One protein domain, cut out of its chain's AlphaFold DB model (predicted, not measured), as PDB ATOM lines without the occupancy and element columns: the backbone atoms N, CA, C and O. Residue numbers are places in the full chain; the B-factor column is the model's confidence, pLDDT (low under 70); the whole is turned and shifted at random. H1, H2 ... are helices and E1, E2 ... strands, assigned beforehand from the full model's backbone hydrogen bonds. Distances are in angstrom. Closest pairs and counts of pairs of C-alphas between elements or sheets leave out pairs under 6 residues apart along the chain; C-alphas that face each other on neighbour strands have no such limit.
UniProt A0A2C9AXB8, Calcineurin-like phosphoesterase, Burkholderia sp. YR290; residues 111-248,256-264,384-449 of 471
ATOM      1  N   VAL A 111     208.345 134.170 188.567       80.56
ATOM      2  CA  VAL A 111     207.041 133.622 188.985       80.56
ATOM      3  C   VAL A 111     206.800 133.754 190.483       80.56
ATOM      4  O   VAL A 111     205.645 133.798 190.904       80.56
ATOM      5  N   ALA A 112     207.874 133.801 191.270       85.56
ATOM      6  CA  ALA A 112     207.844 133.991 192.709       85.56
ATOM      7  C   ALA A 112     209.206 134.484 193.216       85.56
ATOM      8  O   ALA A 112     210.243 134.034 192.723       85.56
ATOM      9  N   SER A 113     209.168 135.326 194.244       86.12
ATOM     10  CA  SER A 113     210.332 135.729 195.036       86.12
ATOM     11  C   SER A 113     210.293 135.030 196.393       86.12
ATOM     12  O   SER A 113     209.242 134.999 197.035       86.12
ATOM     13  N   ILE A 114     211.419 134.458 196.831       84.81
ATOM     14  CA  ILE A 114     211.519 133.705 198.091       84.81
ATOM     15  C   ILE A 114     212.504 134.401 199.030       84.81
ATOM     16  O   ILE A 114     213.582 134.809 198.605       84.81
ATOM     17  N   CYS A 115     212.138 134.501 200.307       86.62
ATOM     18  CA  CYS A 115     212.971 135.071 201.361       86.62
ATOM     19  C   CYS A 115     212.850 134.237 202.651       86.62
ATOM     20  O   CYS A 115     211.764 133.744 202.939       86.62
ATOM     21  N   SER A 116     213.939 134.068 203.403       86.81
ATOM     22  CA  SER A 116     214.044 133.246 204.628       86.81
ATOM     23  C   SER A 116     215.040 133.892 205.600       86.81
ATOM     24  O   SER A 116     215.834 134.727 205.165       86.81
ATOM     25  N   ASP A 117     215.017 133.509 206.880       85.69
ATOM     26  CA  ASP A 117     216.040 133.859 207.889       85.69
ATOM     27  C   ASP A 117     216.236 135.365 208.099       85.69
ATOM     28  O   ASP A 117     217.352 135.882 208.202       85.69
ATOM     29  N   ILE A 118     215.129 136.098 208.176       87.31
ATOM     30  CA  ILE A 118     215.150 137.548 208.403       87.31
ATOM     31  C   ILE A 118     215.299 137.877 209.886       87.31
ATOM     32  O   ILE A 118     215.919 138.886 210.240       87.31
ATOM     33  N   HIS A 119     214.751 137.019 210.750       88.12
ATOM     34  CA  HIS A 119     214.839 137.105 212.204       88.12
ATOM     35  C   HIS A 119     214.395 138.464 212.774       88.12
ATOM     36  O   HIS A 119     215.032 139.026 213.676       88.12
ATOM     37  N   LEU A 120     213.309 139.028 212.231       88.25
ATOM     38  CA  LEU A 120     212.731 140.300 212.668       88.25
ATOM     39  C   LEU A 120     212.433 140.264 214.169       88.25
ATOM     40  O   LEU A 120     211.749 139.374 214.670       88.25
ATOM     41  N   GLY A 121     212.933 141.262 214.889       77.50
ATOM     42  CA  GLY A 121     212.877 141.317 216.354       77.50
ATOM     43  C   GLY A 121     214.261 141.219 216.981       77.50
ATOM     44  O   GLY A 121     214.457 141.653 218.117       77.50
ATOM     45  N   THR A 122     215.261 140.758 216.227       75.62
ATOM     46  CA  THR A 122     216.664 140.814 216.643       75.62
ATOM     47  C   THR A 122     217.329 142.124 216.230       75.62
ATOM     48  O   THR A 122     216.978 142.747 215.230       75.62
ATOM     49  N   LYS A 123     218.370 142.531 216.968       69.12
ATOM     50  CA  LYS A 123     219.204 143.689 216.589       69.12
ATOM     51  C   LYS A 123     219.974 143.481 215.282       69.12
ATOM     52  O   LYS A 123     220.399 144.458 214.680       69.12
ATOM     53  N   SER A 124     220.221 142.226 214.915       67.88
ATOM     54  CA  SER A 124     220.912 141.831 213.688       67.88
ATOM     55  C   SER A 124     219.983 141.782 212.482       67.88
ATOM     56  O   SER A 124     220.485 141.820 211.362       67.88
ATOM     57  N   SER A 125     218.659 141.738 212.687       73.12
ATOM     58  CA  SER A 125     217.708 141.796 211.582       73.12
ATOM     59  C   SER A 125     217.916 143.090 210.804       73.12
ATOM     60  O   SER A 125     217.799 144.200 211.332       73.12
ATOM     61  N   ARG A 126     218.271 142.968 209.524       81.69
ATOM     62  CA  ARG A 126     218.365 144.103 208.598       81.69
ATOM     63  C   ARG A 126     216.950 144.518 208.174       81.69
ATOM     64  O   ARG A 126     216.656 144.589 206.985       81.69
ATOM     65  N   SER A 127     216.064 144.761 209.144       85.19
ATOM     66  CA  SER A 127     214.617 144.912 208.946       85.19
ATOM     67  C   SER A 127     214.277 145.999 207.927       85.19
ATOM     68  O   SER A 127     213.491 145.770 207.017       85.19
ATOM     69  N   GLU A 128     214.965 147.141 207.980       85.31
ATOM     70  CA  GLU A 128     214.822 148.216 206.991       85.31
ATOM     71  C   GLU A 128     215.150 147.760 205.557       85.31
ATOM     72  O   GLU A 128     214.449 148.121 204.612       85.31
ATOM     73  N   ALA A 129     216.203 146.957 205.372       83.81
ATOM     74  CA  ALA A 129     216.567 146.434 204.055       83.81
ATOM     75  C   ALA A 129     215.528 145.422 203.556       83.81
ATOM     76  O   ALA A 129     215.130 145.480 202.393       83.81
ATOM     77  N   PHE A 130     215.034 144.559 204.446       88.44
ATOM     78  CA  PHE A 130     213.957 143.623 204.139       88.44
ATOM     79  C   PHE A 130     212.658 144.342 203.743       88.44
ATOM     80  O   PHE A 130     212.054 144.010 202.725       88.44
ATOM     81  N   TYR A 131     212.243 145.374 204.483       91.19
ATOM     82  CA  TYR A 131     211.028 146.123 204.158       91.19
ATOM     83  C   TYR A 131     211.147 146.910 202.850       91.19
ATOM     84  O   TYR A 131     210.156 147.025 202.126       91.19
ATOM     85  N   ARG A 132     212.343 147.410 202.506       87.25
ATOM     86  CA  ARG A 132     212.606 147.990 201.178       87.25
ATOM     87  C   ARG A 132     212.517 146.941 200.081       87.25
ATOM     88  O   ARG A 132     211.773 147.145 199.132       87.25
ATOM     89  N   TRP A 133     213.174 145.793 200.259       88.06
ATOM     90  CA  TRP A 133     213.069 144.672 199.325       88.06
ATOM     91  C   TRP A 133     211.605 144.288 199.073       88.06
ATOM     92  O   TRP A 133     211.194 144.171 197.923       88.06
ATOM     93  N   LEU A 134     210.796 144.189 200.134       88.31
ATOM     94  CA  LEU A 134     209.373 143.863 200.052       88.31
ATOM     95  C   LEU A 134     208.543 144.955 199.349       88.31
ATOM     96  O   LEU A 134     207.543 144.657 198.691       88.31
ATOM     97  N   ALA A 135     208.923 146.226 199.496       90.19
ATOM     98  CA  ALA A 135     208.289 147.341 198.794       90.19
ATOM     99  C   ALA A 135     208.610 147.336 197.291       90.19
ATOM    100  O   ALA A 135     207.726 147.646 196.494       90.19
ATOM    101  N   ASP A 136     209.828 146.926 196.936       86.56
ATOM    102  CA  ASP A 136     210.339 146.889 195.564       86.56
ATOM    103  C   ASP A 136     209.892 145.641 194.781       86.56
ATOM    104  O   ASP A 136     210.095 145.582 193.571       86.56
ATOM    105  N   GLN A 137     209.269 144.651 195.437       85.88
ATOM    106  CA  GLN A 137     208.720 143.486 194.738       85.88
ATOM    107  C   GLN A 137     207.556 143.906 193.822       85.88
ATOM    108  O   GLN A 137     206.508 144.381 194.292       85.88
ATOM    109  N   GLU A 138     207.754 143.702 192.518       78.56
ATOM    110  CA  GLU A 138     206.753 143.850 191.450       78.56
ATOM    111  C   GLU A 138     206.089 142.501 191.099       78.56
ATOM    112  O   GLU A 138     205.140 142.433 190.310       78.56
ATOM    113  N   GLU A 139     206.588 141.405 191.673       68.06
ATOM    114  CA  GLU A 139     206.149 140.044 191.413       68.06
ATOM    115  C   GLU A 139     204.745 139.776 191.947       68.06
ATOM    116  O   GLU A 139     204.322 140.244 193.001       68.06
ATOM    117  N   ARG A 140     204.022 138.888 191.258       82.88
ATOM    118  CA  ARG A 140     202.695 138.462 191.713       82.88
ATOM    119  C   ARG A 140     202.732 137.510 192.902       82.88
ATOM    120  O   ARG A 140     201.662 137.229 193.430       82.88
ATOM    121  N   ARG A 141     203.886 136.973 193.306       92.75
ATOM    122  CA  ARG A 141     203.975 135.994 194.397       92.75
ATOM    123  C   ARG A 141     205.234 136.188 195.231       92.75
ATOM    124  O   ARG A 141     206.339 136.137 194.704       92.75
ATOM    125  N   ILE A 142     205.043 136.361 196.531       93.69
ATOM    126  CA  ILE A 142     206.092 136.487 197.539       93.69
ATOM    127  C   ILE A 142     205.943 135.307 198.490       93.69
ATOM    128  O   ILE A 142     204.845 135.024 198.969       93.69
ATOM    129  N   ILE A 143     207.043 134.612 198.754       93.38
ATOM    130  CA  ILE A 143     207.074 133.454 199.639       93.38
ATOM    131  C   ILE A 143     208.052 133.747 200.770       93.38
ATOM    132  O   ILE A 143     209.255 133.894 200.561       93.38
ATOM    133  N   LEU A 144     207.510 133.819 201.976       93.81
ATOM    134  CA  LEU A 144     208.254 133.918 203.219       93.81
ATOM    135  C   LEU A 144     208.505 132.495 203.729       93.81
ATOM    136  O   LEU A 144     207.576 131.836 204.186       93.81
ATOM    137  N   LEU A 145     209.727 131.994 203.585       89.00
ATOM    138  CA  LEU A 145     210.102 130.594 203.787       89.00
ATOM    139  C   LEU A 145     210.815 130.367 205.126       89.00
ATOM    140  O   LEU A 145     211.851 129.719 205.165       89.00
ATOM    141  N   GLY A 146     210.217 130.863 206.204       88.31
ATOM    142  CA  GLY A 146     210.585 130.581 207.590       88.31
ATOM    143  C   GLY A 146     211.571 131.561 208.201       88.31
ATOM    144  O   GLY A 146     212.226 132.332 207.499       88.31
ATOM    145  N   ASP A 147     211.599 131.556 209.533       88.00
ATOM    146  CA  ASP A 147     212.446 132.402 210.372       88.00
ATOM    147  C   ASP A 147     212.392 133.891 209.991       88.00
ATOM    148  O   ASP A 147     213.381 134.624 209.974       88.00
ATOM    149  N   VAL A 148     211.189 134.367 209.665       91.62
ATOM    150  CA  VAL A 148     210.932 135.773 209.355       91.62
ATOM    151  C   VAL A 148     210.799 136.590 210.625       91.62
ATOM    152  O   VAL A 148     211.408 137.649 210.724       91.62
ATOM    153  N   LEU A 149     210.012 136.117 211.592       90.25
ATOM    154  CA  LEU A 149     209.928 136.710 212.928       90.25
ATOM    155  C   LEU A 149     210.827 135.938 213.887       90.25
ATOM    156  O   LEU A 149     211.029 134.737 213.740       90.25
ATOM    157  N   ASP A 150     211.312 136.616 214.917       85.44
ATOM    158  CA  ASP A 150     212.166 135.985 215.906       85.44
ATOM    159  C   ASP A 150     211.655 136.211 217.327       85.44
ATOM    160  O   ASP A 150     211.792 137.287 217.914       85.44
ATOM    161  N   LEU A 151     211.070 135.160 217.905       76.56
ATOM    162  CA  LEU A 151     210.755 135.125 219.335       76.56
ATOM    163  C   LEU A 151     211.929 134.602 220.182       76.56
ATOM    164  O   LEU A 151     211.870 134.604 221.415       76.56
ATOM    165  N   TRP A 152     213.025 134.199 219.547       68.12
ATOM    166  CA  TRP A 152     214.268 133.766 220.167       68.12
ATOM    167  C   TRP A 152     215.194 134.939 220.449       68.12
ATOM    168  O   TRP A 152     216.314 135.027 219.957       68.12
ATOM    169  N   ILE A 153     214.787 135.838 221.346       56.50
ATOM    170  CA  ILE A 153     215.738 136.858 221.791       56.50
ATOM    171  C   ILE A 153     216.655 136.317 222.886       56.50
ATOM    172  O   ILE A 153     216.302 136.029 224.037       56.50
ATOM    173  N   TYR A 154     217.902 136.243 222.460       56.12
ATOM    174  CA  TYR A 154     219.105 135.910 223.172       56.12
ATOM    175  C   TYR A 154     219.554 137.019 224.119       56.12
ATOM    176  O   TYR A 154     220.017 138.066 223.682       56.12
ATOM    177  N   SER A 155     219.502 136.764 225.432       43.06
ATOM    178  CA  SER A 155     220.528 137.247 226.371       43.06
ATOM    179  C   SER A 155     220.292 136.783 227.821       43.06
ATOM    180  O   SER A 155     219.177 136.755 228.339       43.06
ATOM    181  N   ARG A 156     221.387 136.439 228.519       40.47
ATOM    182  CA  ARG A 156     221.466 136.251 229.985       40.47
ATOM    183  C   ARG A 156     221.415 137.576 230.773       40.47
ATOM    184  O   ARG A 156     221.243 137.538 231.989       40.47
ATOM    185  N   THR A 157     221.589 138.717 230.105       44.88
ATOM    186  CA  THR A 157     221.751 140.060 230.691       44.88
ATOM    187  C   THR A 157     220.542 140.980 230.500       44.88
ATOM    188  O   THR A 157     220.466 142.008 231.161       44.88
ATOM    189  N   GLN A 158     219.566 140.610 229.669       51.31
ATOM    190  CA  GLN A 158     218.380 141.425 229.372       51.31
ATOM    191  C   GLN A 158     217.192 141.065 230.272       51.31
ATOM    192  O   GLN A 158     216.146 140.629 229.804       51.31
ATOM    193  N   LYS A 159     217.348 141.217 231.591       50.31
ATOM    194  CA  LYS A 159     216.244 140.966 232.537       50.31
ATOM    195  C   LYS A 159     215.061 141.938 232.391       50.31
ATOM    196  O   LYS A 159     214.009 141.641 232.944       50.31
ATOM    197  N   ASP A 160     215.216 143.008 231.608       53.84
ATOM    198  CA  ASP A 160     214.288 144.145 231.561       53.84
ATOM    199  C   ASP A 160     213.825 144.521 230.137       53.84
ATOM    200  O   ASP A 160     213.361 145.637 229.913       53.84
ATOM    201  N   ILE A 161     213.966 143.629 229.148       66.00
ATOM    202  CA  ILE A 161     213.483 143.893 227.782       66.00
ATOM    203  C   ILE A 161     212.052 143.378 227.617       66.00
ATOM    204  O   ILE A 161     211.788 142.197 227.845       66.00
ATOM    205  N   ASP A 162     211.141 144.262 227.185       80.50
ATOM    206  CA  ASP A 162     209.781 143.910 226.748       80.50
ATOM    207  C   ASP A 162     209.849 143.128 225.426       80.50
ATOM    208  O   ASP A 162     209.587 143.664 224.352       80.50
ATOM    209  N   LEU A 163     210.254 141.857 225.507       79.12
ATOM    210  CA  LEU A 163     210.366 140.945 224.367       79.12
ATOM    211  C   LEU A 163     209.056 140.875 223.574       79.12
ATOM    212  O   LEU A 163     209.068 141.000 222.353       79.12
ATOM    213  N   ALA A 164     207.927 140.736 224.276       85.44
ATOM    214  CA  ALA A 164     206.609 140.761 223.652       85.44
ATOM    215  C   ALA A 164     206.375 142.062 222.880       85.44
ATOM    216  O   ALA A 164     205.847 142.027 221.776       85.44
ATOM    217  N   GLY A 165     206.760 143.206 223.449       89.00
ATOM    218  CA  GLY A 165     206.694 144.503 222.786       89.00
ATOM    219  C   GLY A 165     207.529 144.571 221.514       89.00
ATOM    220  O   GLY A 165     207.000 144.984 220.490       89.00
ATOM    221  N   TYR A 166     208.791 144.141 221.555       86.38
ATOM    222  CA  TYR A 166     209.670 144.150 220.379       86.38
ATOM    223  C   TYR A 166     209.139 143.265 219.253       86.38
ATOM    224  O   TYR A 166     208.996 143.730 218.125       86.38
ATOM    225  N   VAL A 167     208.780 142.021 219.569       88.50
ATOM    226  CA  VAL A 167     208.234 141.090 218.574       88.50
ATOM    227  C   VAL A 167     206.897 141.589 218.038       88.50
ATOM    228  O   VAL A 167     206.659 141.517 216.839       88.50
ATOM    229  N   ALA A 168     206.033 142.154 218.888       92.94
ATOM    230  CA  ALA A 168     204.769 142.727 218.436       92.94
ATOM    231  C   ALA A 168     204.964 143.936 217.509       92.94
ATOM    232  O   ALA A 168     204.204 144.087 216.560       92.94
ATOM    233  N   LEU A 169     205.964 144.790 217.755       94.06
ATOM    234  CA  LEU A 169     206.269 145.916 216.866       94.06
ATOM    235  C   LEU A 169     206.677 145.431 215.473       94.06
ATOM    236  O   LEU A 169     206.135 145.912 214.482       94.06
ATOM    237  N   GLU A 170     207.576 144.451 215.401       93.88
ATOM    238  CA  GLU A 170     208.014 143.875 214.124       93.88
ATOM    239  C   GLU A 170     206.906 143.078 213.437       93.88
ATOM    240  O   GLU A 170     206.741 143.166 212.225       93.88
ATOM    241  N   TRP A 171     206.066 142.379 214.199       95.44
ATOM    242  CA  TRP A 171     204.860 141.738 213.680       95.44
ATOM    243  C   TRP A 171     203.927 142.750 213.008       95.44
ATOM    244  O   TRP A 171     203.426 142.502 211.913       95.44
ATOM    245  N   ILE A 172     203.677 143.894 213.653       97.75
ATOM    246  CA  ILE A 172     202.818 144.953 213.111       97.75
ATOM    247  C   ILE A 172     203.446 145.551 211.848       97.75
ATOM    248  O   ILE A 172     202.759 145.696 210.839       97.75
ATOM    249  N   ALA A 173     204.746 145.853 211.875       96.81
ATOM    250  CA  ALA A 173     205.460 146.391 210.718       96.81
ATOM    251  C   ALA A 173     205.445 145.416 209.528       96.81
ATOM    252  O   ALA A 173     205.142 145.822 208.401       96.81
ATOM    253  N   LEU A 174     205.683 144.124 209.786       97.44
ATOM    254  CA  LEU A 174     205.541 143.051 208.807       97.44
ATOM    255  C   LEU A 174     204.122 143.019 208.243       97.44
ATOM    256  O   LEU A 174     203.954 143.066 207.028       97.44
ATOM    257  N   TRP A 175     203.099 143.006 209.102       98.00
ATOM    258  CA  TRP A 175     201.702 143.008 208.673       98.00
ATOM    259  C   TRP A 175     201.394 144.175 207.732       98.00
ATOM    260  O   TRP A 175     200.832 143.969 206.659       98.00
ATOM    261  N   GLU A 176     201.801 145.394 208.090       98.06
ATOM    262  CA  GLU A 176     201.563 146.583 207.271       98.06
ATOM    263  C   GLU A 176     202.291 146.510 205.925       98.06
ATOM    264  O   GLU A 176     201.761 146.938 204.896       98.06
ATOM    265  N   ALA A 177     203.510 145.971 205.910       96.69
ATOM    266  CA  ALA A 177     204.280 145.817 204.687       96.69
ATOM    267  C   ALA A 177     203.670 144.757 203.755       96.69
ATOM    268  O   ALA A 177     203.548 144.999 202.551       96.69
ATOM    269  N   LEU A 178     203.202 143.635 204.308       97.00
ATOM    270  CA  LEU A 178     202.492 142.596 203.560       97.00
ATOM    271  C   LEU A 178     201.121 143.079 203.072       97.00
ATOM    272  O   LEU A 178     200.761 142.805 201.929       97.00
ATOM    273  N   ALA A 179     200.390 143.864 203.871       97.00
ATOM    274  CA  ALA A 179     199.142 144.503 203.448       97.00
ATOM    275  C   ALA A 179     199.366 145.373 202.205       97.00
ATOM    276  O   ALA A 179     198.692 145.200 201.192       97.00
ATOM    277  N   ARG A 180     200.395 146.234 202.229       96.19
ATOM    278  CA  ARG A 180     200.765 147.054 201.065       96.19
ATOM    279  C   ARG A 180     201.151 146.210 199.852       96.19
ATOM    280  O   ARG A 180     200.878 146.619 198.728       96.19
ATOM    281  N   ALA A 181     201.811 145.067 200.042       94.69
ATOM    282  CA  ALA A 181     202.132 144.158 198.942       94.69
ATOM    283  C   ALA A 181     200.869 143.489 198.363       94.69
ATOM    284  O   ALA A 181     200.709 143.453 197.140       94.69
ATOM    285  N   ARG A 182     199.925 143.048 199.207       94.06
ATOM    286  CA  ARG A 182     198.606 142.549 198.771       94.06
ATOM    287  C   ARG A 182     197.818 143.614 198.003       94.06
ATOM    288  O   ARG A 182     197.266 143.291 196.955       94.06
ATOM    289  N   ASP A 183     197.827 144.870 198.452       94.38
ATOM    290  CA  ASP A 183     197.153 145.990 197.769       94.38
ATOM    291  C   ASP A 183     197.713 146.246 196.358       94.38
ATOM    292  O   ASP A 183     196.982 146.673 195.462       94.38
ATOM    293  N   ARG A 184     198.997 145.931 196.123       93.31
ATOM    294  CA  ARG A 184     199.622 145.951 194.785       93.31
ATOM    295  C   ARG A 184     199.280 144.724 193.927       93.31
ATOM    296  O   ARG A 184     199.689 144.655 192.773       93.31
ATOM    297  N   GLY A 185     198.521 143.767 194.460       92.94
ATOM    298  CA  GLY A 185     198.118 142.541 193.770       92.94
ATOM    299  C   GLY A 185     199.069 141.358 193.963       92.94
ATOM    300  O   GLY A 185     198.963 140.381 193.219       92.94
ATOM    301  N   CYS A 186     199.983 141.417 194.939       94.12
ATOM    302  CA  CYS A 186     200.827 140.274 195.274       94.12
ATOM    303  C   CYS A 186     199.997 139.173 195.952       94.12
ATOM    304  O   CYS A 186     199.071 139.436 196.719       94.12
ATOM    305  N   THR A 187     200.361 137.923 195.709       94.50
ATOM    306  CA  THR A 187     200.012 136.773 196.544       94.50
ATOM    307  C   THR A 187     201.147 136.545 197.527       94.50
ATOM    308  O   THR A 187     202.310 136.728 197.175       94.50
ATOM    309  N   ILE A 188     200.817 136.229 198.775       96.31
ATOM    310  CA  ILE A 188     201.807 136.117 199.845       96.31
ATOM    311  C   ILE A 188     201.577 134.793 200.543       96.31
ATOM    312  O   ILE A 188     200.526 134.610 201.155       96.31
ATOM    313  N   ASP A 189     202.561 133.910 200.460       95.06
ATOM    314  CA  ASP A 189     202.595 132.671 201.220       95.06
ATOM    315  C   ASP A 189     203.609 132.800 202.352       95.06
ATOM    316  O   ASP A 189     204.732 133.255 202.136       95.06
ATOM    317  N   PHE A 190     203.226 132.375 203.549       93.88
ATOM    318  CA  PHE A 190     204.116 132.332 204.700       93.88
ATOM    319  C   PHE A 190     204.219 130.901 205.220       93.88
ATOM    320  O   PHE A 190     203.224 130.303 205.618       93.88
ATOM    321  N   ILE A 191     205.424 130.346 205.202       89.06
ATOM    322  CA  ILE A 191     205.766 129.039 205.753       89.06
ATOM    323  C   ILE A 191     206.655 129.281 206.967       89.06
ATOM    324  O   ILE A 191     207.811 129.631 206.772       89.06
ATOM    325  N   PRO A 192     206.159 129.136 208.203       83.56
ATOM    326  CA  PRO A 192     206.982 129.398 209.379       83.56
ATOM    327  C   PRO A 192     208.108 128.372 209.561       83.56
ATOM    328  O   PRO A 192     207.956 127.188 209.244       83.56
ATOM    329  N   GLY A 193     209.227 128.849 210.087       78.88
ATOM    330  CA  GLY A 193     210.345 128.093 210.627       78.88
ATOM    331  C   GLY A 193     210.215 127.877 212.140       78.88
ATOM    332  O   GLY A 193     209.122 127.918 212.721       78.88
ATOM    333  N   ASN A 194     211.331 127.576 212.796       73.25
ATOM    334  CA  ASN A 194     211.374 127.307 214.236       73.25
ATOM    335  C   ASN A 194     211.424 128.601 215.067       73.25
ATOM    336  O   ASN A 194     210.951 128.605 216.208       73.25
ATOM    337  N   HIS A 195     211.907 129.717 214.519       78.75
ATOM    338  CA  HIS A 195     211.935 130.998 215.235       78.75
ATOM    339  C   HIS A 195     210.571 131.698 215.281       78.75
ATOM    340  O   HIS A 195     210.209 132.310 216.294       78.75
ATOM    341  N   ASP A 196     209.772 131.538 214.225       84.19
ATOM    342  CA  ASP A 196     208.447 132.140 214.050       84.19
ATOM    343  C   ASP A 196     207.284 131.141 214.129       84.19
ATOM    344  O   ASP A 196     206.121 131.529 213.988       84.19
ATOM    345  N   GLY A 197     207.541 129.877 214.477       79.12
ATOM    346  CA  GLY A 197     206.497 128.866 214.687       79.12
ATOM    347  C   GLY A 197     205.440 129.263 215.731       79.12
ATOM    348  O   GLY A 197     204.302 128.789 215.685       79.12
ATOM    349  N   PHE A 198     205.767 130.191 216.640       79.25
ATOM    350  CA  PHE A 198     204.819 130.750 217.608       79.25
ATOM    351  C   PHE A 198     203.647 131.501 216.953       79.25
ATOM    352  O   PHE A 198     202.572 131.597 217.555       79.25
ATOM    353  N   ALA A 199     203.834 132.014 215.730       85.69
ATOM    354  CA  ALA A 199     202.813 132.747 214.992       85.69
ATOM    355  C   ALA A 199     201.545 131.908 214.781       85.69
ATOM    356  O   ALA A 199     200.440 132.448 214.846       85.69
ATOM    357  N   TYR A 200     201.692 130.581 214.648       81.88
ATOM    358  CA  TYR A 200     200.564 129.651 214.565       81.88
ATOM    359  C   TYR A 200     199.625 129.804 215.755       81.88
ATOM    360  O   TYR A 200     198.416 129.948 215.582       81.88
ATOM    361  N   PHE A 201     200.174 129.776 216.970       79.31
ATOM    362  CA  PHE A 201     199.381 129.819 218.194       79.31
ATOM    363  C   PHE A 201     198.675 131.148 218.360       79.31
ATOM    364  O   PHE A 201     197.511 131.169 218.743       79.31
ATOM    365  N   VAL A 202     199.364 132.247 218.053       87.06
ATOM    366  CA  VAL A 202     198.777 133.587 218.123       87.06
ATOM    367  C   VAL A 202     197.596 133.690 217.150       87.06
ATOM    368  O   VAL A 202     196.508 134.096 217.554       87.06
ATOM    369  N   GLU A 203     197.761 133.236 215.906       86.94
ATOM    370  CA  GLU A 203     196.710 133.304 214.881       86.94
ATOM    371  C   GLU A 203     195.532 132.358 215.127       86.94
ATOM    372  O   GLU A 203     194.364 132.736 214.978       86.94
ATOM    373  N   SER A 204     195.818 131.117 215.510       81.19
ATOM    374  CA  SER A 204     194.784 130.109 215.763       81.19
ATOM    375  C   SER A 204     194.060 130.338 217.092       81.19
ATOM    376  O   SER A 204     192.868 130.046 217.176       81.19
ATOM    377  N   CYS A 205     194.702 130.959 218.091       84.44
ATOM    378  CA  CYS A 205     194.037 131.382 219.329       84.44
ATOM    379  C   CYS A 205     192.910 132.392 219.060       84.44
ATOM    380  O   CYS A 205     191.892 132.357 219.745       84.44
ATOM    381  N   LEU A 206     193.056 133.270 218.060       85.44
ATOM    382  CA  LEU A 206     192.004 134.212 217.637       85.44
ATOM    383  C   LEU A 206     190.858 133.548 216.865       85.44
ATOM    384  O   LEU A 206     189.909 134.221 216.468       85.44
ATOM    385  N   SER A 207     190.969 132.249 216.610       79.50
ATOM    386  CA  SER A 207     190.010 131.462 215.831       79.50
ATOM    387  C   SER A 207     189.401 130.342 216.669       79.50
ATOM    388  O   SER A 207     188.966 129.329 216.130       79.50
ATOM    389  N   ASP A 208     189.419 130.534 217.989       81.38
ATOM    390  CA  ASP A 208     188.873 129.636 218.998       81.38
ATOM    391  C   ASP A 208     189.432 128.207 218.959       81.38
ATOM    392  O   ASP A 208     188.771 127.276 219.418       81.38
ATOM    393  N   ASP A 209     190.662 128.011 218.458       77.44
ATOM    394  CA  ASP A 209     191.342 126.721 218.591       77.44
ATOM    395  C   ASP A 209     191.610 126.460 220.088       77.44
ATOM    396  O   ASP A 209     192.415 127.179 220.700       77.44
ATOM    397  N   PRO A 210     190.939 125.469 220.716       73.56
ATOM    398  CA  PRO A 210     190.958 125.311 222.173       73.56
ATOM    399  C   PRO A 210     192.364 125.078 222.724       73.56
ATOM    400  O   PRO A 210     192.684 125.416 223.866       73.56
ATOM    401  N   TRP A 211     193.217 124.495 221.892       69.12
ATOM    402  CA  TRP A 211     194.551 124.104 222.264       69.12
ATOM    403  C   TRP A 211     195.528 125.277 222.180       69.12
ATOM    404  O   TRP A 211     196.242 125.551 223.150       69.12
ATOM    405  N   SER A 212     195.470 126.060 221.104       76.75
ATOM    406  CA  SER A 212     196.189 127.330 221.028       76.75
ATOM    407  C   SER A 212     195.756 128.307 222.114       76.75
ATOM    408  O   SER A 212     196.617 128.943 222.719       76.75
ATOM    409  N   ILE A 213     194.460 128.369 222.451       82.06
ATOM    410  CA  ILE A 213     193.985 129.135 223.614       82.06
ATOM    411  C   ILE A 213     194.692 128.665 224.889       82.06
ATOM    412  O   ILE A 213     195.237 129.489 225.624       82.06
ATOM    413  N   SER A 214     194.723 127.355 225.154       74.62
ATOM    414  CA  SER A 214     195.360 126.811 226.361       74.62
ATOM    415  C   SER A 214     196.846 127.175 226.442       74.62
ATOM    416  O   SER A 214     197.318 127.651 227.479       74.62
ATOM    417  N   ILE A 215     197.579 127.020 225.335       73.81
ATOM    418  CA  ILE A 215     199.015 127.316 225.265       73.81
ATOM    419  C   ILE A 215     199.292 128.806 225.445       73.81
ATOM    420  O   ILE A 215     200.125 129.174 226.280       73.81
ATOM    421  N   VAL A 216     198.591 129.667 224.702       80.88
ATOM    422  CA  VAL A 216     198.790 131.120 224.771       80.88
ATOM    423  C   VAL A 216     198.480 131.617 226.180       80.88
ATOM    424  O   VAL A 216     199.323 132.278 226.781       80.88
ATOM    425  N   ARG A 217     197.342 131.234 226.774       85.62
ATOM    426  CA  ARG A 217     196.956 131.698 228.121       85.62
ATOM    427  C   ARG A 217     197.899 131.218 229.222       85.62
ATOM    428  O   ARG A 217     198.066 131.908 230.224       85.62
ATOM    429  N   LYS A 218     198.556 130.068 229.040       76.50
ATOM    430  CA  LYS A 218     199.588 129.558 229.965       76.50
ATOM    431  C   LYS A 218     200.988 130.117 229.703       76.50
ATOM    432  O   LYS A 218     201.909 129.823 230.472       76.50
ATOM    433  N   THR A 219     201.153 130.929 228.660       76.25
ATOM    434  CA  THR A 219     202.432 131.512 228.250       76.25
ATOM    435  C   THR A 219     202.322 133.038 228.247       76.25
ATOM    436  O   THR A 219     201.985 133.618 227.217       76.25
ATOM    437  N   PRO A 220     202.653 133.724 229.361       82.31
ATOM    438  CA  PRO A 220     202.492 135.178 229.484       82.31
ATOM    439  C   PRO A 220     203.133 135.985 228.348       82.31
ATOM    440  O   PRO A 220     202.624 137.032 227.969       82.31
ATOM    441  N   LEU A 221     204.237 135.483 227.782       80.56
ATOM    442  CA  LEU A 221     204.896 136.088 226.627       80.56
ATOM    443  C   LEU A 221     204.005 136.073 225.372       80.56
ATOM    444  O   LEU A 221     203.853 137.104 224.726       80.56
ATOM    445  N   LEU A 222     203.393 134.928 225.050       84.69
ATOM    446  CA  LEU A 222     202.500 134.794 223.896       84.69
ATOM    447  C   LEU A 222     201.182 135.531 224.112       84.69
ATOM    448  O   LEU A 222     200.687 136.159 223.184       84.69
ATOM    449  N   ASP A 223     200.641 135.503 225.331       88.31
ATOM    450  CA  ASP A 223     199.439 136.261 225.691       88.31
ATOM    451  C   ASP A 223     199.657 137.777 225.543       88.31
ATOM    452  O   ASP A 223     198.798 138.499 225.028       88.31
ATOM    453  N   ALA A 224     200.845 138.259 225.921       90.25
ATOM    454  CA  ALA A 224     201.238 139.649 225.728       90.25
ATOM    455  C   ALA A 224     201.414 140.010 224.245       90.25
ATOM    456  O   ALA A 224     200.980 141.090 223.840       90.25
ATOM    457  N   ILE A 225     202.007 139.127 223.431       91.88
ATOM    458  CA  ILE A 225     202.103 139.319 221.973       91.88
ATOM    459  C   ILE A 225     200.702 139.373 221.368       91.88
ATOM    460  O   ILE A 225     200.360 140.378 220.754       91.88
ATOM    461  N   LEU A 226     199.865 138.363 221.630       94.31
ATOM    462  CA  LEU A 226     198.480 138.287 221.168       94.31
ATOM    463  C   LEU A 226     197.701 139.567 221.490       94.31
ATOM    464  O   LEU A 226     197.056 140.145 220.620       94.31
ATOM    465  N   SER A 227     197.792 140.043 222.733       95.75
ATOM    466  CA  SER A 227     197.098 141.258 223.172       95.75
ATOM    467  C   SER A 227     197.545 142.510 222.406       95.75
ATOM    468  O   SER A 227     196.740 143.411 222.176       95.75
ATOM    469  N   LYS A 228     198.818 142.576 221.999       96.31
ATOM    470  CA  LYS A 228     199.381 143.694 221.225       96.31
ATOM    471  C   LYS A 228     199.105 143.562 219.720       96.31
ATOM    472  O   LYS A 228     198.963 144.582 219.053       96.31
ATOM    473  N   THR A 229     198.998 142.342 219.190       96.25
ATOM    474  CA  THR A 229     198.889 142.075 217.744       96.25
ATOM    475  C   THR A 229     197.490 141.671 217.277       96.25
ATOM    476  O   THR A 229     197.289 141.515 216.080       96.25
ATOM    477  N   MET A 230     196.486 141.575 218.158       94.88
ATOM    478  CA  MET A 230     195.139 141.066 217.822       94.88
ATOM    479  C   MET A 230     194.429 141.739 216.629       94.88
ATOM    480  O   MET A 230     193.525 141.148 216.046       94.88
ATOM    481  N   LYS A 231     194.798 142.980 216.279       95.94
ATOM    482  CA  LYS A 231     194.245 143.726 215.129       95.94
ATOM    483  C   LYS A 231     195.036 143.542 213.829       95.94
ATOM    484  O   LYS A 231     194.580 143.990 212.786       95.94
ATOM    485  N   TYR A 232     196.206 142.921 213.906       96.81
ATOM    486  CA  TYR A 232     197.207 142.827 212.848       96.81
ATOM    487  C   TYR A 232     197.448 141.358 212.520       96.81
ATOM    488  O   TYR A 232     198.540 140.825 212.709       96.81
ATOM    489  N   ARG A 233     196.390 140.666 212.098       94.88
ATOM    490  CA  ARG A 233     196.458 139.228 211.855       94.88
ATOM    491  C   ARG A 233     197.201 138.937 210.558       94.88
ATOM    492  O   ARG A 233     196.777 139.389 209.497       94.88
ATOM    493  N   LEU A 234     198.273 138.156 210.607       95.25
ATOM    494  CA  LEU A 234     199.038 137.740 209.430       95.25
ATOM    495  C   LEU A 234     198.172 136.973 208.429       95.25
ATOM    496  O   LEU A 234     198.333 137.175 207.232       95.25
ATOM    497  N   VAL A 235     197.186 136.197 208.888       94.19
ATOM    498  CA  VAL A 235     196.220 135.510 208.001       94.19
ATOM    499  C   VAL A 235     195.329 136.470 207.201       94.19
ATOM    500  O   VAL A 235     194.676 136.047 206.249       94.19
ATOM    501  N   ASP A 236     195.273 137.757 207.573       95.00
ATOM    502  CA  ASP A 236     194.572 138.781 206.791       95.00
ATOM    503  C   ASP A 236     195.391 139.249 205.580       95.00
ATOM    504  O   ASP A 236     194.824 139.813 204.645       95.00
ATOM    505  N   VAL A 237     196.710 139.034 205.595       96.06
ATOM    506  CA  VAL A 237     197.656 139.560 204.596       96.06
ATOM    507  C   VAL A 237     198.516 138.472 203.948       96.06
ATOM    508  O   VAL A 237     199.170 138.733 202.943       96.06
ATOM    509  N   ALA A 238     198.489 137.239 204.450       95.69
ATOM    510  CA  ALA A 238     199.246 136.100 203.946       95.69
ATOM    511  C   ALA A 238     198.453 134.794 204.096       95.69
ATOM    512  O   ALA A 238     197.683 134.625 205.040       95.69
ATOM    513  N   ASP A 239     198.674 133.863 203.171       93.06
ATOM    514  CA  ASP A 239     198.233 132.478 203.302       93.06
ATOM    515  C   ASP A 239     199.324 131.720 204.061       93.06
ATOM    516  O   ASP A 239     200.464 131.646 203.599       93.06
ATOM    517  N   ILE A 240     199.008 131.215 205.254       89.19
ATOM    518  CA  ILE A 240     200.008 130.602 206.131       89.19
ATOM    519  C   ILE A 240     199.956 129.082 205.992       89.19
ATOM    520  O   ILE A 240     198.890 128.486 206.157       89.19
ATOM    521  N   HIS A 241     201.095 128.447 205.719       84.12
ATOM    522  CA  HIS A 241     201.200 127.011 205.454       84.12
ATOM    523  C   HIS A 241     202.120 126.323 206.460       84.12
ATOM    524  O   HIS A 241     203.262 126.732 206.655       84.12
ATOM    525  N   TYR A 242     201.634 125.240 207.063       74.94
ATOM    526  CA  TYR A 242     202.334 124.484 208.095       74.94
ATOM    527  C   TYR A 242     202.450 122.997 207.738       74.94
ATOM    528  O   TYR A 242     201.430 122.298 207.811       74.94
ATOM    529  N   PRO A 243     203.663 122.467 207.479       64.38
ATOM    530  CA  PRO A 243     204.948 123.156 207.270       64.38
ATOM    531  C   PRO A 243     205.377 123.208 205.792       64.38
ATOM    532  O   PRO A 243     206.509 123.587 205.492       64.38
ATOM    533  N   PHE A 244     204.507 122.773 204.877       71.12
ATOM    534  CA  PHE A 244     204.838 122.638 203.465       71.12
ATOM    535  C   PHE A 244     203.950 123.502 202.584       71.12
ATOM    536  O   PHE A 244     202.731 123.576 202.763       71.12
ATOM    537  N   LEU A 245     204.578 124.062 201.554       80.81
ATOM    538  CA  LEU A 245     203.897 124.646 200.411       80.81
ATOM    539  C   LEU A 245     204.285 123.872 199.149       80.81
ATOM    540  O   LEU A 245     205.464 123.758 198.815       80.81
ATOM    541  N   LYS A 246     203.283 123.363 198.423       82.31
ATOM    542  CA  LYS A 246     203.469 122.836 197.067       82.31
ATOM    543  C   LYS A 246     203.276 123.974 196.072       82.31
ATOM    544  O   LYS A 246     202.181 124.527 195.955       82.31
ATOM    545  N   LEU A 247     204.337 124.312 195.355       84.31
ATOM    546  CA  LEU A 247     204.337 125.312 194.299       84.31
ATOM    547  C   LEU A 247     204.359 124.611 192.935       84.31
ATOM    548  O   LEU A 247     205.225 123.784 192.673       84.31
ATOM    549  N   ASN A 248     203.421 124.956 192.054       86.00
ATOM    550  CA  ASN A 248     203.378 124.431 190.687       86.00
ATOM    551  C   ASN A 248     203.854 125.517 189.715       86.00
ATOM    552  O   ASN A 248     203.236 126.582 189.641       86.00
ATOM    553  N   LEU A 256     208.314 123.386 198.937       78.56
ATOM    554  CA  LEU A 256     208.970 124.430 199.713       78.56
ATOM    555  C   LEU A 256     208.797 124.153 201.206       78.56
ATOM    556  O   LEU A 256     207.689 123.879 201.674       78.56
ATOM    557  N   THR A 257     209.896 124.248 201.949       76.06
ATOM    558  CA  THR A 257     209.916 124.206 203.415       76.06
ATOM    559  C   THR A 257     211.099 125.009 203.948       76.06
ATOM    560  O   THR A 257     212.060 125.228 203.224       76.06
ATOM    561  N   HIS A 258     211.073 125.452 205.201       76.56
ATOM    562  CA  HIS A 258     212.186 126.218 205.762       76.56
ATOM    563  C   HIS A 258     213.468 125.382 205.958       76.56
ATOM    564  O   HIS A 258     214.562 125.907 205.887       76.56
ATOM    565  N   GLY A 259     213.388 124.058 206.107       56.03
ATOM    566  CA  GLY A 259     214.591 123.211 206.209       56.03
ATOM    567  C   GLY A 259     215.077 122.930 207.628       56.03
ATOM    568  O   GLY A 259     215.668 121.871 207.842       56.03
ATOM    569  N   HIS A 260     214.623 123.686 208.635       56.75
ATOM    570  CA  HIS A 260     214.560 123.222 210.035       56.75
ATOM    571  C   HIS A 260     213.510 122.112 210.268       56.75
ATOM    572  O   HIS A 260     212.918 121.980 211.334       56.75
ATOM    573  N   PHE A 261     213.295 121.249 209.267       42.97
ATOM    574  CA  PHE A 261     212.686 119.934 209.467       42.97
ATOM    575  C   PHE A 261     213.722 118.906 209.948       42.97
ATOM    576  O   PHE A 261     213.373 117.769 210.253       42.97
ATOM    577  N   ALA A 262     215.002 119.290 209.996       38.25
ATOM    578  CA  ALA A 262     216.075 118.609 210.694       38.25
ATOM    579  C   ALA A 262     216.180 119.169 212.130       38.25
ATOM    580  O   ALA A 262     216.144 120.366 212.341       38.25
ATOM    581  N   SER A 263     216.345 118.367 213.153       34.28
ATOM    582  CA  SER A 263     216.542 116.943 213.059       34.28
ATOM    583  C   SER A 263     215.189 116.283 213.188       34.28
ATOM    584  O   SER A 263     214.775 115.953 214.290       34.28
ATOM    585  N   LEU A 264     214.493 116.097 212.056       40.16
ATOM    586  CA  LEU A 264     214.099 114.794 211.558       40.16
ATOM    587  C   LEU A 264     213.812 113.982 212.817       40.16
ATOM    588  O   LEU A 264     214.651 113.201 213.227       40.16
ATOM    589  N   ASP A 384     221.349 104.186 209.624       40.84
ATOM    590  CA  ASP A 384     220.313 105.167 209.950       40.84
ATOM    591  C   ASP A 384     219.941 106.039 208.744       40.84
ATOM    592  O   ASP A 384     218.766 106.310 208.510       40.84
ATOM    593  N   LEU A 385     220.921 106.455 207.933       37.47
ATOM    594  CA  LEU A 385     220.676 107.307 206.763       37.47
ATOM    595  C   LEU A 385     219.934 106.584 205.628       37.47
ATOM    596  O   LEU A 385     219.129 107.200 204.920       37.47
ATOM    597  N   GLU A 386     220.182 105.289 205.431       42.56
ATOM    598  CA  GLU A 386     219.446 104.502 204.437       42.56
ATOM    599  C   GLU A 386     218.039 104.137 204.916       42.56
ATOM    600  O   GLU A 386     217.080 104.205 204.137       42.56
ATOM    601  N   ASP A 387     217.896 103.838 206.206       42.41
ATOM    602  CA  ASP A 387     216.608 103.561 206.834       42.41
ATOM    603  C   ASP A 387     215.706 104.799 206.821       42.41
ATOM    604  O   ASP A 387     214.525 104.667 206.491       42.41
ATOM    605  N   VAL A 388     216.277 105.992 207.040       39.00
ATOM    606  CA  VAL A 388     215.632 107.290 206.793       39.00
ATOM    607  C   VAL A 388     215.108 107.320 205.357       39.00
ATOM    608  O   VAL A 388     213.904 107.280 205.131       39.00
ATOM    609  N   ARG A 389     215.950 107.275 204.324       40.97
ATOM    610  CA  ARG A 389     215.465 107.402 202.928       40.97
ATOM    611  C   ARG A 389     214.372 106.393 202.546       40.97
ATOM    612  O   ARG A 389     213.527 106.680 201.694       40.97
ATOM    613  N   ARG A 390     214.390 105.196 203.133       44.44
ATOM    614  CA  ARG A 390     213.359 104.168 202.936       44.44
ATOM    615  C   ARG A 390     212.061 104.498 203.671       44.44
ATOM    616  O   ARG A 390     211.002 104.457 203.054       44.44
ATOM    617  N   GLN A 391     212.129 104.845 204.950       41.97
ATOM    618  CA  GLN A 391     210.947 105.209 205.721       41.97
ATOM    619  C   GLN A 391     210.332 106.529 205.243       41.97
ATOM    620  O   GLN A 391     209.117 106.612 205.282       41.97
ATOM    621  N   HIS A 392     211.097 107.483 204.681       38.22
ATOM    622  CA  HIS A 392     210.547 108.734 204.130       38.22
ATOM    623  C   HIS A 392     209.517 108.388 203.068       38.22
ATOM    624  O   HIS A 392     208.357 108.758 203.156       38.22
ATOM    625  N   ARG A 393     209.934 107.559 202.107       42.44
ATOM    626  CA  ARG A 393     209.098 107.096 201.001       42.44
ATOM    627  C   ARG A 393     207.861 106.335 201.475       42.44
ATOM    628  O   ARG A 393     206.824 106.437 200.833       42.44
ATOM    629  N   ASN A 394     207.948 105.632 202.603       41.56
ATOM    630  CA  ASN A 394     206.807 104.939 203.195       41.56
ATOM    631  C   ASN A 394     205.866 105.897 203.943       41.56
ATOM    632  O   ASN A 394     204.661 105.789 203.769       41.56
ATOM    633  N   LEU A 395     206.392 106.839 204.733       40.66
ATOM    634  CA  LEU A 395     205.644 107.790 205.572       40.66
ATOM    635  C   LEU A 395     204.955 108.878 204.747       40.66
ATOM    636  O   LEU A 395     203.843 109.278 205.069       40.66
ATOM    637  N   LEU A 396     205.563 109.273 203.625       40.12
ATOM    638  CA  LEU A 396     204.902 110.071 202.596       40.12
ATOM    639  C   LEU A 396     203.611 109.399 202.100       40.12
ATOM    640  O   LEU A 396     202.730 110.096 201.614       40.12
ATOM    641  N   GLY A 397     203.477 108.072 202.244       40.00
ATOM    642  CA  GLY A 397     202.269 107.288 201.968       40.00
ATOM    643  C   GLY A 397     201.231 107.227 203.103       40.00
ATOM    644  O   GLY A 397     200.166 106.647 202.889       40.00
ATOM    645  N   TRP A 398     201.508 107.782 204.290       42.00
ATOM    646  CA  TRP A 398     200.617 107.765 205.464       42.00
ATOM    647  C   TRP A 398     199.808 109.074 205.569       42.00
ATOM    648  O   TRP A 398     200.200 110.116 205.043       42.00
ATOM    649  N   ARG A 399     198.645 109.026 206.235       45.12
ATOM    650  CA  ARG A 399     197.699 110.153 206.371       45.12
ATOM    651  C   ARG A 399     198.124 111.138 207.469       45.12
ATOM    652  O   ARG A 399     197.494 111.213 208.513       45.12
ATOM    653  N   THR A 400     199.193 111.898 207.265       50.41
ATOM    654  CA  THR A 400     199.438 113.100 208.085       50.41
ATOM    655  C   THR A 400     198.869 114.331 207.383       50.41
ATOM    656  O   THR A 400     198.888 114.388 206.158       50.41
ATOM    657  N   ASP A 401     198.342 115.304 208.130       53.84
ATOM    658  CA  ASP A 401     197.724 116.506 207.551       53.84
ATOM    659  C   ASP A 401     198.668 117.722 207.616       53.84
ATOM    660  O   ASP A 401     199.173 118.081 208.681       53.84
ATOM    661  N   ASN A 402     198.860 118.393 206.480       61.50
ATOM    662  CA  ASN A 402     199.395 119.750 206.376       61.50
ATOM    663  C   ASN A 402     198.270 120.741 206.687       61.50
ATOM    664  O   ASN A 402     197.148 120.580 206.199       61.50
ATOM    665  N   VAL A 403     198.562 121.769 207.479       61.00
ATOM    666  CA  VAL A 403     197.567 122.768 207.880       61.00
ATOM    667  C   VAL A 403     197.826 124.053 207.114       61.00
ATOM    668  O   VAL A 403     198.907 124.621 207.229       61.00
ATOM    669  N   SER A 404     196.836 124.550 206.380       73.69
ATOM    670  CA  SER A 404     196.861 125.929 205.890       73.69
ATOM    671  C   SER A 404     195.818 126.782 206.598       73.69
ATOM    672  O   SER A 404     194.714 126.316 206.903       73.69
ATOM    673  N   LEU A 405     196.195 128.025 206.880       76.50
ATOM    674  CA  LEU A 405     195.349 129.053 207.464       76.50
ATOM    675  C   LEU A 405     195.239 130.206 206.466       76.50
ATOM    676  O   LEU A 405     196.237 130.843 206.133       76.50
ATOM    677  N   SER A 406     194.024 130.480 206.007       84.25
ATOM    678  CA  SER A 406     193.746 131.568 205.063       84.25
ATOM    679  C   SER A 406     192.434 132.255 205.404       84.25
ATOM    680  O   SER A 406     191.475 131.600 205.832       84.25
ATOM    681  N   LYS A 407     192.335 133.560 205.154       83.06
ATOM    682  CA  LYS A 407     191.061 134.272 205.257       83.06
ATOM    683  C   LYS A 407     190.235 134.071 203.989       83.06
ATOM    684  O   LYS A 407     190.639 134.486 202.908       83.06
ATOM    685  N   ASN A 408     189.035 133.508 204.124       79.00
ATOM    686  CA  ASN A 408     188.060 133.436 203.034       79.00
ATOM    687  C   ASN A 408     186.754 134.116 203.458       79.00
ATOM    688  O   ASN A 408     186.118 133.704 204.427       79.00
ATOM    689  N   GLY A 409     186.369 135.188 202.761       70.62
ATOM    690  CA  GLY A 409     185.112 135.896 203.034       70.62
ATOM    691  C   GLY A 409     184.987 136.459 204.457       70.62
ATOM    692  O   GLY A 409     183.880 136.617 204.955       70.62
ATOM    693  N   GLY A 410     186.109 136.736 205.129       67.56
ATOM    694  CA  GLY A 410     186.127 137.233 206.510       67.56
ATOM    695  C   GLY A 410     186.240 136.153 207.592       67.56
ATOM    696  O   GLY A 410     186.524 136.499 208.735       67.56
ATOM    697  N   SER A 411     186.093 134.872 207.249       69.38
ATOM    698  CA  SER A 411     186.281 133.750 208.173       69.38
ATOM    699  C   SER A 411     187.645 133.095 207.974       69.38
ATOM    700  O   SER A 411     188.140 133.007 206.847       69.38
ATOM    701  N   LEU A 412     188.254 132.618 209.064       72.12
ATOM    702  CA  LEU A 412     189.452 131.793 208.955       72.12
ATOM    703  C   LEU A 412     189.057 130.406 208.449       72.12
ATOM    704  O   LEU A 412     188.214 129.739 209.046       72.12
ATOM    705  N   VAL A 413     189.690 129.968 207.367       77.31
ATOM    706  CA  VAL A 413     189.567 128.605 206.863       77.31
ATOM    707  C   VAL A 413     190.822 127.848 207.255       77.31
ATOM    708  O   VAL A 413     191.930 128.231 206.882       77.31
ATOM    709  N   ARG A 414     190.624 126.766 208.007       75.75
ATOM    710  CA  ARG A 414     191.651 125.761 208.262       75.75
ATOM    711  C   ARG A 414     191.478 124.644 207.245       75.75
ATOM    712  O   ARG A 414     190.464 123.948 207.280       75.75
ATOM    713  N   THR A 415     192.460 124.461 206.371       74.81
ATOM    714  CA  THR A 415     192.458 123.338 205.427       74.81
ATOM    715  C   THR A 415     193.448 122.290 205.900       74.81
ATOM    716  O   THR A 415     194.610 122.601 206.149       74.81
ATOM    717  N   LEU A 416     192.967 121.057 206.044       69.56
ATOM    718  CA  LEU A 416     193.797 119.885 206.289       69.56
ATOM    719  C   LEU A 416     194.039 119.207 204.943       69.56
ATOM    720  O   LEU A 416     193.090 118.774 204.286       69.56
ATOM    721  N   LEU A 417     195.293 119.177 204.505       60.25
ATOM    722  CA  LEU A 417     195.699 118.491 203.283       60.25
ATOM    723  C   LEU A 417     196.450 117.221 203.667       60.25
ATOM    724  O   LEU A 417     197.479 117.340 204.330       60.25
ATOM    725  N   PRO A 418     196.011 116.031 203.230       61.16
ATOM    726  CA  PRO A 418     196.762 114.819 203.510       61.16
ATOM    727  C   PRO A 418     198.144 114.924 202.862       61.16
ATOM    728  O   PRO A 418     198.288 115.513 201.788       61.16
ATOM    729  N   PHE A 419     199.151 114.300 203.462       57.75
ATOM    730  CA  PHE A 419     200.521 114.331 202.958       57.75
ATOM    731  C   PHE A 419     200.607 113.814 201.523       57.75
ATOM    732  O   PHE A 419     201.414 114.286 200.726       57.75
ATOM    733  N   SER A 420     199.700 112.910 201.147       59.53
ATOM    734  CA  SER A 420     199.569 112.442 199.774       59.53
ATOM    735  C   SER A 420     199.362 113.559 198.745       59.53
ATOM    736  O   SER A 420     199.727 113.386 197.592       59.53
ATOM    737  N   ALA A 421     198.842 114.728 199.135       62.72
ATOM    738  CA  ALA A 421     198.754 115.905 198.266       62.72
ATOM    739  C   ALA A 421     200.135 116.485 197.877       62.72
ATOM    740  O   ALA A 421     200.255 117.212 196.886       62.72
ATOM    741  N   PHE A 422     201.171 116.142 198.641       62.72
ATOM    742  CA  PHE A 422     202.570 116.521 198.448       62.72
ATOM    743  C   PHE A 422     203.422 115.357 197.929       62.72
ATOM    744  O   PHE A 422     204.635 115.502 197.809       62.72
ATOM    745  N   GLN A 423     202.807 114.216 197.594       57.75
ATOM    746  CA  GLN A 423     203.445 113.223 196.734       57.75
ATOM    747  C   GLN A 423     203.636 113.855 195.341       57.75
ATOM    748  O   GLN A 423     202.894 114.763 194.946       57.75
ATOM    749  N   ASP A 424     204.675 113.424 194.632       64.19
ATOM    750  CA  ASP A 424     205.031 113.898 193.289       64.19
ATOM    751  C   ASP A 424     205.505 115.366 193.249       64.19
ATOM    752  O   ASP A 424     204.760 116.294 192.915       64.19
ATOM    753  N   PHE A 425     206.776 115.564 193.611       68.31
ATOM    754  CA  PHE A 425     207.537 116.792 193.374       68.31
ATOM    755  C   PHE A 425     208.780 116.474 192.535       68.31
ATOM    756  O   PHE A 425     209.395 115.415 192.672       68.31
ATOM    757  N   ASP A 426     209.167 117.422 191.695       65.31
ATOM    758  CA  ASP A 426     210.378 117.355 190.881       65.31
ATOM    759  C   ASP A 426     211.567 117.971 191.622       65.31
ATOM    760  O   ASP A 426     212.718 117.618 191.376       65.31
ATOM    761  N   THR A 427     211.310 118.926 192.525       61.81
ATOM    762  CA  THR A 427     212.358 119.651 193.255       61.81
ATOM    763  C   THR A 427     211.943 120.001 194.682       61.81
ATOM    764  O   THR A 427     210.775 120.265 194.961       61.81
ATOM    765  N   PHE A 428     212.928 120.055 195.578       61.94
ATOM    766  CA  PHE A 428     212.793 120.606 196.922       61.94
ATOM    767  C   PHE A 428     213.548 121.926 197.026       61.94
ATOM    768  O   PHE A 428     214.686 122.010 196.560       61.94
ATOM    769  N   ALA A 429     212.957 122.913 197.693       67.94
ATOM    770  CA  ALA A 429     213.676 124.102 198.125       67.94
ATOM    771  C   ALA A 429     213.546 124.279 199.640       67.94
ATOM    772  O   ALA A 429     212.458 124.144 200.209       67.94
ATOM    773  N   PHE A 430     214.681 124.583 200.259       69.81
ATOM    774  CA  PHE A 430     214.813 124.810 201.688       69.81
ATOM    775  C   PHE A 430     215.073 126.299 201.932       69.81
ATOM    776  O   PHE A 430     215.890 126.882 201.219       69.81
ATOM    777  N   GLY A 431     214.372 126.901 202.895       64.12
ATOM    778  CA  GLY A 431     214.617 128.283 203.335       64.12
ATOM    779  C   GLY A 431     216.017 128.456 203.915       64.12
ATOM    780  O   GLY A 431     216.695 129.432 203.612       64.12
ATOM    781  N   HIS A 432     216.484 127.426 204.614       68.12
ATOM    782  CA  HIS A 432     217.800 127.328 205.209       68.12
ATOM    783  C   HIS A 432     218.356 125.906 205.093       68.12
ATOM    784  O   HIS A 432     217.621 124.916 205.173       68.12
ATOM    785  N   PHE A 433     219.671 125.780 204.899       48.22
ATOM    786  CA  PHE A 433     220.359 124.488 204.817       48.22
ATOM    787  C   PHE A 433     221.613 124.494 205.690       48.22
ATOM    788  O   PHE A 433     222.647 125.051 205.324       48.22
ATOM    789  N   HIS A 434     221.543 123.801 206.825       47.53
ATOM    790  CA  HIS A 434     222.730 123.352 207.539       47.53
ATOM    791  C   HIS A 434     223.232 122.088 206.839       47.53
ATOM    792  O   HIS A 434     222.616 121.035 206.989       47.53
ATOM    793  N   ASP A 435     224.310 122.152 206.053       41.06
ATOM    794  CA  ASP A 435     224.984 120.920 205.621       41.06
ATOM    795  C   ASP A 435     225.396 120.169 206.894       41.06
ATOM    796  O   ASP A 435     226.193 120.718 207.649       41.06
ATOM    797  N   PRO A 436     224.871 118.965 207.186       37.38
ATOM    798  CA  PRO A 436     225.170 118.276 208.435       37.38
ATOM    799  C   PRO A 436     226.668 118.005 208.607       37.38
ATOM    800  O   PRO A 436     227.159 118.085 209.725       37.38
ATOM    801  N   ARG A 437     227.403 117.761 207.509       34.72
ATOM    802  CA  ARG A 437     228.859 117.555 207.545       34.72
ATOM    803  C   ARG A 437     229.621 118.858 207.626       34.72
ATOM    804  O   ARG A 437     230.549 118.922 208.408       34.72
ATOM    805  N   ALA A 438     229.220 119.903 206.901       37.88
ATOM    806  CA  ALA A 438     229.845 121.208 207.108       37.88
ATOM    807  C   ALA A 438     229.579 121.698 208.530       37.88
ATOM    808  O   ALA A 438     230.474 122.224 209.153       37.88
ATOM    809  N   THR A 439     228.386 121.472 209.070       36.06
ATOM    810  CA  THR A 439     227.996 121.823 210.436       36.06
ATOM    811  C   THR A 439     228.850 121.049 211.448       36.06
ATOM    812  O   THR A 439     229.408 121.671 212.341       36.06
ATOM    813  N   GLU A 440     229.071 119.742 211.257       35.16
ATOM    814  CA  GLU A 440     230.006 118.927 212.057       35.16
ATOM    815  C   GLU A 440     231.492 119.341 211.888       35.16
ATOM    816  O   GLU A 440     232.169 119.570 212.887       35.16
ATOM    817  N   ASP A 441     231.990 119.549 210.664       33.84
ATOM    818  CA  ASP A 441     233.369 119.986 210.362       33.84
ATOM    819  C   ASP A 441     233.639 121.437 210.832       33.84
ATOM    820  O   ASP A 441     234.754 121.806 211.214       33.84
ATOM    821  N   ILE A 442     232.608 122.286 210.851       37.38
ATOM    822  CA  ILE A 442     232.607 123.644 211.413       37.38
ATOM    823  C   ILE A 442     232.622 123.589 212.948       37.38
ATOM    824  O   ILE A 442     233.322 124.382 213.586       37.38
ATOM    825  N   PHE A 443     231.915 122.628 213.552       34.81
ATOM    826  CA  PHE A 443     231.952 122.388 214.996       34.81
ATOM    827  C   PHE A 443     233.301 121.846 215.480       34.81
ATOM    828  O   PHE A 443     233.709 122.182 216.593       34.81
ATOM    829  N   ASP A 444     234.024 121.110 214.635       33.81
ATOM    830  CA  ASP A 444     235.385 120.652 214.929       33.81
ATOM    831  C   ASP A 444     236.465 121.715 214.639       33.81
ATOM    832  O   ASP A 444     237.532 121.697 215.260       33.81
ATOM    833  N   SER A 445     236.202 122.687 213.754       31.73
ATOM    834  CA  SER A 445     237.173 123.730 213.365       31.73
ATOM    835  C   SER A 445     236.984 125.093 214.049       31.73
ATOM    836  O   SER A 445     237.882 125.936 213.990       31.73
ATOM    837  N   GLY A 446     235.858 125.327 214.731       28.84
ATOM    838  CA  GLY A 446     235.593 126.567 215.471       28.84
ATOM    839  C   GLY A 446     235.405 127.814 214.595       28.84
ATOM    840  O   GLY A 446     235.543 128.933 215.096       28.84
ATOM    841  N   ALA A 447     235.116 127.647 213.302       25.52
ATOM    842  CA  ALA A 447     234.974 128.745 212.349       25.52
ATOM    843  C   ALA A 447     233.503 129.157 212.158       25.52
ATOM    844  O   ALA A 447     232.663 128.362 211.760       25.52
ATOM    845  N   TYR A 448     233.190 130.425 212.417       33.62
ATOM    846  CA  TYR A 448     231.873 131.017 212.160       33.62
ATOM    847  C   TYR A 448     231.625 131.133 210.645       33.62
ATOM    848  O   TYR A 448     232.498 131.619 209.923       33.62
ATOM    849  N   VAL A 449     230.449 130.720 210.161       31.66
ATOM    850  CA  VAL A 449     229.993 131.047 208.800       31.66
ATOM    851  C   VAL A 449     229.238 132.366 208.886       31.66
ATOM    852  O   VAL A 449     228.231 132.455 209.586       31.66
TER     853      VAL A 449
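This is residues 111 to 248, 256 to 264 and 384 to 449 of the 471 residues of the protein "Calcineurin-like phosphoesterase" of Burkholderia sp. YR290 (UniProt A0A2C9AXB8). One twisted sheet of six strands stands as a wall, with H1, H2 and H3 along one side of it; farther from the strands, H5 packs on H2 and H3, and H4 packs on H3; E6 and E7 make a long hairpin at one edge. On the sheet's other side runs a looser part with few contacts, made of E5, residues 256 to 264, H7 and E8, and farther out lie H6 and H8. The printed part has 213 residues with eight named helices and eight named strands, in the order E1 H1 E2 H2 E3 H3 H4 H5 E4 E5 H6 E6 E7 H7 E8 H8, and its class is mixed, helices and strands. The sheet is mixed, in the order E1 E2 E3 E4 E6 E7. The whole is compact, with a radius of gyration of the C-alphas of 18.1 A and spans of 47 by 47 by 40 A; residues 155 to 160 and 440 to 448 stick out.

Start at E1, residues 112 to 115, an edge strand, and look beside it for E2, residues 141 to 145: they are parallel, with N 113 and O 141 at 3.0 A. Between them in the chain, H1, residues 127 to 136, is only just on the sheet, with 5 pairs of C-alphas within 10 A, and only grazes it. H2, residues 163 to 183, touches H1 with residues 174 to 181 alone, at a shallow tilt of 9 degrees, the same way; the C-alphas of Tyr 131 and Ala 177 are closest, 6.8 A. E3, residues 187 to 191, is parallel to E2, with N 142 and O 187 at 2.8 A. E1, H1, E2 and E2, H2, E3 are strand-helix-strand units, two parallel neighbour strands with a helix between, each with a right-handed crossover. Next come H3, residues 198 to 205, H4, residues 210 to 217, and H5, residues 220 to 229; these lead to E4, residues 239 to 242, in a third such unit with E3, and N 190 and O 239 are 2.9 A apart. H5 is the hub: it touches H2, where the C-alphas of Ala 164 and Ile 225 are closest at 5.0 A, and H3, where Val 202 and Leu 226 have the closest C-alphas at 5.6 A; it only just touches H4, with 3 pairs of C-alphas within 8 A and only at the corner, closest at Val 216 and Asp 223, 5.3 A. E6, residues 401 to 408, is antiparallel to E4, with N 240 and O 405 at 2.9 A, and forms a hairpin with E7, residues 411 to 418, with N 402 and O 417 at 2.8 A. Every O i to N i+4 pair is within hydrogen-bond range in H1, H2, H3, H4, H5 and H8, residues 436 to 445; in H6, residues 384 to 395, it is 7 of 8, and H7, residues 419 to 422, is too short for such a pair. E5, residues 245 to 248, and E8, residues 427 to 430, pair with no named strand, though residues 256 to 257 pair parallel with 429 to 430.

Find C-alpha 112 at (207.844, 133.991, 192.709), where E1 begins. H2, the longest helix, runs 30.1 A from C-alpha 163 at (210.366, 140.945, 224.367). E6 is 20.0 A long and E7 22.1 A. H8 ends at C-alpha 445, (237.173, 123.730, 213.365).

The C-alphas of Gly 409 and Ser 445 are farthest apart, at 54.5 A. Residues 249 to 255 and 265 to 383 are not printed; the gaps are 10.6 A, from C-alpha 248 to 256, and 11.6 A, from C-alpha 264 to 384. The links E1 to H1 and E2 to H2 are long. Mean pLDDT of the printed part is 73.2, and 77 residues are under 70, among them 384 to 403 and 416 to 449.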